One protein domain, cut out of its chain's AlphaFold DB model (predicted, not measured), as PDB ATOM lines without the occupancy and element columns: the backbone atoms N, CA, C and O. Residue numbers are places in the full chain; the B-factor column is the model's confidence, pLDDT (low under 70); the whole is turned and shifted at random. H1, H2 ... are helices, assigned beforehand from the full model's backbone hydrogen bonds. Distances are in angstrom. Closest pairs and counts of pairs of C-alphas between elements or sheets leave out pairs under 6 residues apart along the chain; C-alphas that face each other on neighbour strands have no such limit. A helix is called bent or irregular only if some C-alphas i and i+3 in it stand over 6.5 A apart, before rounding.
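What this domain is: This is residues 79 to 121 of the 125 residues of a protein of Bacillus subtilis (UniProt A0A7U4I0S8). This is an open frame of two helices set apart, the longer H1 at one end and the short H2 at the other, joined by a drawn-out link, residues 102 to 110, along one edge. The first stretch, residues 79 to 88, runs across between the two helices before H1 begins, and residues 98 to 103 stick out at a corner of the frame. The printed part has 43 residues with two named helices, H1 then H2, and no named strand; 20 of the 43 residues are in the helices, under half, and the class is all helix. It is only just loose, close to compact, with a radius of gyration of the C-alphas of 11.4 A and spans of 28 by 22 by 14 A.

Where its parts are: The printed part begins with residues 79 to 88, outside any named element, with C-alpha 79 at (24.339, 156.460, 284.155). H1 follows as residues 89 to 101, 18.2 A from first to last C-alpha, beginning at C-alpha 89 at (26.468, 168.752, 303.898). H2 is residues 111 to 117, 10.2 A long by the same measure, and ends at C-alpha 117 at (26.141, 167.881, 290.968). Residues 118 to 121 come after it.

How they stand to each other: H1 and H2 are apart, with no C-alpha of the one within 8 A of the other. Their link of 9 residues is short. Residues 98 to 103, of which 98 to 101 belong to H1, stand free. In H1 every O i to N i+4 pair is within hydrogen-bond range; in H2, 2 of 3 are. Neither helix is bent.

The domain as a whole: The two C-alphas farthest apart are those of Gly 103 and Gln 120, at 29.6 A. The printed part has no cut, and its first and last C-alphas, of Asp 79 and Pro 121, are 18.8 A apart. The mean pLDDT of the printed part is 81.5; it is under 70 in residues 109 to 121, and H2 has a mean of 58 against 97 for H1.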
ATOM      1  N   ASP A  79      24.902 155.106 284.171       74.75
ATOM      2  CA  ASP A  79      24.339 156.460 284.155       74.75
ATOM      3  C   ASP A  79      22.890 156.535 284.673       74.75
ATOM      4  O   ASP A  79      22.314 157.616 284.762       74.75
ATOM      5  N   SER A  80      22.275 155.403 285.040       82.38
ATOM      6  CA  SER A  80      20.923 155.357 285.608       82.38
ATOM      7  C   SER A  80      20.939 155.800 287.072       82.38
ATOM      8  O   SER A  80      21.081 154.975 287.979       82.38
ATOM      9  N   GLN A  81      20.738 157.094 287.313       84.31
ATOM     10  CA  GLN A  81      20.846 157.698 288.642       84.31
ATOM     11  C   GLN A  81      19.504 158.166 289.210       84.31
ATOM     12  O   GLN A  81      18.596 158.568 288.485       84.31
ATOM     13  N   LEU A  82      19.417 158.154 290.541       89.31
ATOM     14  CA  LEU A  82      18.427 158.893 291.319       89.31
ATOM     15  C   LEU A  82      19.200 159.883 292.191       89.31
ATOM     16  O   LEU A  82      19.918 159.468 293.098       89.31
ATOM     17  N   VAL A  83      19.088 161.173 291.882       90.50
ATOM     18  CA  VAL A  83      19.884 162.224 292.528       90.50
ATOM     19  C   VAL A  83      19.049 162.924 293.594       90.50
ATOM     20  O   VAL A  83      17.975 163.449 293.305       90.50
ATOM     21  N   PHE A  84      19.564 162.960 294.822       91.06
ATOM     22  CA  PHE A  84      19.013 163.760 295.912       91.06
ATOM     23  C   PHE A  84      19.874 165.009 296.104       91.06
ATOM     24  O   PHE A  84      21.027 164.913 296.517       91.06
ATOM     25  N   TYR A  85      19.310 166.184 295.827       90.00
ATOM     26  CA  TYR A  85      19.953 167.458 296.145       90.00
ATOM     27  C   TYR A  85      19.729 167.787 297.622       90.00
ATOM     28  O   TYR A  85      18.677 168.298 298.001       90.00
ATOM     29  N   ILE A  86      20.715 167.464 298.456       90.56
ATOM     30  CA  ILE A  86      20.686 167.703 299.901       90.56
ATOM     31  C   ILE A  86      21.570 168.924 300.192       90.56
ATOM     32  O   ILE A  86      22.789 168.827 300.047       90.56
ATOM     33  N   PRO A  87      20.992 170.084 300.558       90.44
ATOM     34  CA  PRO A  87      21.761 171.319 300.718       90.44
ATOM     35  C   PRO A  87      22.651 171.311 301.965       90.44
ATOM     36  O   PRO A  87      23.682 171.981 301.980       90.44
ATOM     37  N   ASP A  88      22.265 170.573 303.008       94.19
ATOM     38  CA  ASP A  88      23.059 170.439 304.225       94.19
ATOM     39  C   ASP A  88      24.077 169.299 304.081       94.19
ATOM     40  O   ASP A  88      23.750 168.109 304.059       94.19
ATOM     41  N   GLN A  89      25.351 169.680 304.021       93.50
ATOM     42  CA  GLN A  89      26.468 168.752 303.898       93.50
ATOM     43  C   GLN A  89      26.561 167.768 305.075       93.50
ATOM     44  O   GLN A  89      27.005 166.634 304.887       93.50
ATOM     45  N   GLN A  90      26.124 168.149 306.279       97.31
ATOM     46  CA  GLN A  90      26.120 167.242 307.428       97.31
ATOM     47  C   GLN A  90      25.112 166.107 307.236       97.31
ATOM     48  O   GLN A  90      25.370 164.971 307.640       97.31
ATOM     49  N   GLU A  91      23.989 166.371 306.569       96.62
ATOM     50  CA  GLU A  91      23.019 165.333 306.230       96.62
ATOM     51  C   GLU A  91      23.560 164.378 305.170       96.62
ATOM     52  O   GLU A  91      23.398 163.164 305.318       96.62
ATOM     53  N   VAL A  92      24.274 164.901 304.166       95.19
ATOM     54  CA  VAL A  92      24.989 164.090 303.166       95.19
ATOM     55  C   VAL A  92      26.000 163.165 303.845       95.19
ATOM     56  O   VAL A  92      26.016 161.959 303.586       95.19
ATOM     57  N   ILE A  93      26.824 163.696 304.752       95.75
ATOM     58  CA  ILE A  93      27.816 162.906 305.496       95.75
ATOM     59  C   ILE A  93      27.118 161.836 306.338       95.75
ATOM     60  O   ILE A  93      27.507 160.669 306.300       95.75
ATOM     61  N   ARG A  94      26.056 162.200 307.063       97.56
ATOM     62  CA  ARG A  94      25.304 161.277 307.920       97.56
ATOM     63  C   ARG A  94      24.708 160.119 307.121       97.56
ATOM     64  O   ARG A  94      24.893 158.962 307.503       97.56
ATOM     65  N   ILE A  95      24.018 160.405 306.013       97.00
ATOM     66  CA  ILE A  95      23.351 159.364 305.224       97.00
ATOM     67  C   ILE A  95      24.348 158.487 304.462       97.00
ATOM     68  O   ILE A  95      24.219 157.265 304.479       97.00
ATOM     69  N   SER A  96      25.389 159.078 303.869       95.69
ATOM     70  CA  SER A  96      26.436 158.317 303.173       95.69
ATOM     71  C   SER A  96      27.226 157.424 304.131       95.69
ATOM     72  O   SER A  96      27.485 156.267 303.810       95.69
ATOM     73  N   THR A  97      27.540 157.907 305.338       96.81
ATOM     74  CA  THR A  97      28.221 157.109 306.371       96.81
ATOM     75  C   THR A  97      27.370 155.918 306.798       96.81
ATOM     76  O   THR A  97      27.879 154.801 306.868       96.81
ATOM     77  N   LYS A  98      26.066 156.125 307.023       97.75
ATOM     78  CA  LYS A  98      25.132 155.039 307.348       97.75
ATOM     79  C   LYS A  98      25.098 153.976 306.245       97.75
ATOM     80  O   LYS A  98      25.231 152.793 306.540       97.75
ATOM     81  N   LEU A  99      24.966 154.381 304.979       97.31
ATOM     82  CA  LEU A  99      24.952 153.443 303.850       97.31
ATOM     83  C   LEU A  99      26.276 152.670 303.728       97.31
ATOM     84  O   LEU A  99      26.251 151.453 303.550       97.31
ATOM     85  N   LYS A 100      27.420 153.339 303.919       96.62
ATOM     86  CA  LYS A 100      28.737 152.681 303.966       96.62
ATOM     87  C   LYS A 100      28.819 151.641 305.085       96.62
ATOM     88  O   LYS A 100      29.270 150.527 304.849       96.62
ATOM     89  N   GLN A 101      28.328 151.961 306.284       97.62
ATOM     90  CA  GLN A 101      28.281 151.022 307.417       97.62
ATOM     91  C   GLN A 101      27.359 149.819 307.164       97.62
ATOM     92  O   GLN A 101      27.588 148.746 307.714       97.62
ATOM     93  N   MET A 102      26.346 149.967 306.306       97.38
ATOM     94  CA  MET A 102      25.498 148.859 305.849       97.38
ATOM     95  C   MET A 102      26.154 147.995 304.758       97.38
ATOM     96  O   MET A 102      25.574 146.973 304.376       97.38
ATOM     97  N   GLY A 103      27.345 148.373 304.284       96.62
ATOM     98  CA  GLY A 103      28.122 147.648 303.279       96.62
ATOM     99  C   GLY A 103      27.921 148.131 301.842       96.62
ATOM    100  O   GLY A 103      28.341 147.438 300.921       96.62
ATOM    101  N   TYR A 104      27.277 149.283 301.621       95.00
ATOM    102  CA  TYR A 104      27.127 149.846 300.277       95.00
ATOM    103  C   TYR A 104      28.356 150.668 299.883       95.00
ATOM    104  O   TYR A 104      28.835 151.505 300.650       95.00
ATOM    105  N   GLU A 105      28.850 150.441 298.670       89.12
ATOM    106  CA  GLU A 105      30.044 151.106 298.157       89.12
ATOM    107  C   GLU A 105      29.722 152.473 297.552       89.12
ATOM    108  O   GLU A 105      28.726 152.663 296.849       89.12
ATOM    109  N   GLU A 106      30.606 153.436 297.800       87.56
ATOM    110  CA  GLU A 106      30.606 154.693 297.064       87.56
ATOM    111  C   GLU A 106      31.227 154.455 295.688       87.56
ATOM    112  O   GLU A 106      32.357 153.979 295.581       87.56
ATOM    113  N   LYS A 107      30.487 154.793 294.631       82.69
ATOM    114  CA  LYS A 107      30.986 154.696 293.263       82.69
ATOM    115  C   LYS A 107      31.413 156.070 292.775       82.69
ATOM    116  O   LYS A 107      30.676 157.040 292.927       82.69
ATOM    117  N   ASP A 108      32.589 156.128 292.158       70.56
ATOM    118  CA  ASP A 108      33.069 157.328 291.486       70.56
ATOM    119  C   ASP A 108      32.082 157.717 290.367       70.56
ATOM    120  O   ASP A 108      31.846 156.962 289.417       70.56
ATOM    121  N   THR A 109      31.450 158.879 290.521       65.56
ATOM    122  CA  THR A 109      30.567 159.445 289.506       65.56
ATOM    123  C   THR A 109      31.405 159.895 288.306       65.56
ATOM    124  O   THR A 109      32.334 160.686 288.447       65.56
ATOM    125  N   GLN A 110      31.057 159.438 287.100       60.78
ATOM    126  CA  GLN A 110      31.715 159.864 285.857       60.78
ATOM    127  C   GLN A 110      31.793 161.404 285.771       60.78
ATOM    128  O   GLN A 110      30.840 162.106 286.121       60.78
ATOM    129  N   ALA A 111      32.912 161.935 285.268       54.03
ATOM    130  CA  ALA A 111      33.191 163.375 285.178       54.03
ATOM    131  C   ALA A 111      32.032 164.265 284.654       54.03
ATOM    132  O   ALA A 111      31.771 165.292 285.282       54.03
ATOM    133  N   PRO A 112      31.290 163.915 283.576       58.31
ATOM    134  CA  PRO A 112      30.176 164.748 283.106       58.31
ATOM    135  C   PRO A 112      29.007 164.843 284.100       58.31
ATOM    136  O   PRO A 112      28.305 165.849 284.127       58.31
ATOM    137  N   LEU A 113      28.808 163.827 284.940       58.50
ATOM    138  CA  LEU A 113      27.734 163.784 285.934       58.50
ATOM    139  C   LEU A 113      28.142 164.500 287.233       58.50
ATOM    140  O   LEU A 113      27.307 165.158 287.849       58.50
ATOM    141  N   ARG A 114      29.436 164.470 287.593       59.25
ATOM    142  CA  ARG A 114      30.003 165.298 288.680       59.25
ATOM    143  C   ARG A 114      29.821 166.791 288.425       59.25
ATOM    144  O   ARG A 114      29.409 167.532 289.310       59.25
ATOM    145  N   ALA A 115      30.049 167.226 287.187       55.09
ATOM    146  CA  ALA A 115      29.880 168.628 286.824       55.09
ATOM    147  C   ALA A 115      28.437 169.129 287.047       55.09
ATOM    148  O   ALA A 115      28.253 170.300 287.363       55.09
ATOM    149  N   LEU A 116      27.424 168.259 286.919       60.09
ATOM    150  CA  LEU A 116      26.017 168.593 287.174       60.09
ATOM    151  C   LEU A 116      25.655 168.611 288.665       60.09
ATOM    152  O   LEU A 116      24.747 169.349 289.043       60.09
ATOM    153  N   SER A 117      26.330 167.822 289.510       59.16
ATOM    154  CA  SER A 117      26.141 167.881 290.968       59.16
ATOM    155  C   SER A 117      26.799 169.109 291.597       59.16
ATOM    156  O   SER A 117      26.306 169.605 292.607       59.16
ATOM    157  N   ASP A 118      27.876 169.611 290.986       58.97
ATOM    158  CA  ASP A 118      28.589 170.816 291.433       58.97
ATOM    159  C   ASP A 118      27.891 172.115 290.989       58.97
ATOM    160  O   ASP A 118      28.151 173.196 291.525       58.97
ATOM    161  N   GLN A 119      26.976 172.030 290.018       52.97
ATOM    162  CA  GLN A 119      26.098 173.141 289.667       52.97
ATOM    163  C   GLN A 119      24.987 173.229 290.722       52.97
ATOM    164  O   GLN A 119      24.310 172.242 291.006       52.97
ATOM    165  N   GLN A 120      24.792 174.419 291.312       52.66
ATOM    166  CA  GLN A 120      23.653 174.687 292.199       52.66
ATOM    167  C   GLN A 120      22.352 174.168 291.566       52.66
ATOM    168  O   GLN A 120      22.227 174.241 290.338       52.66
ATOM    169  N   PRO A 121      21.384 173.676 292.372       56.41
ATOM    170  CA  PRO A 121      20.133 173.140 291.845       56.41
ATOM    171  C   PRO A 121      19.571 174.128 290.836       56.41
ATOM    172  O   PRO A 121      19.595 175.331 291.116       56.41
TER     173      PRO A 121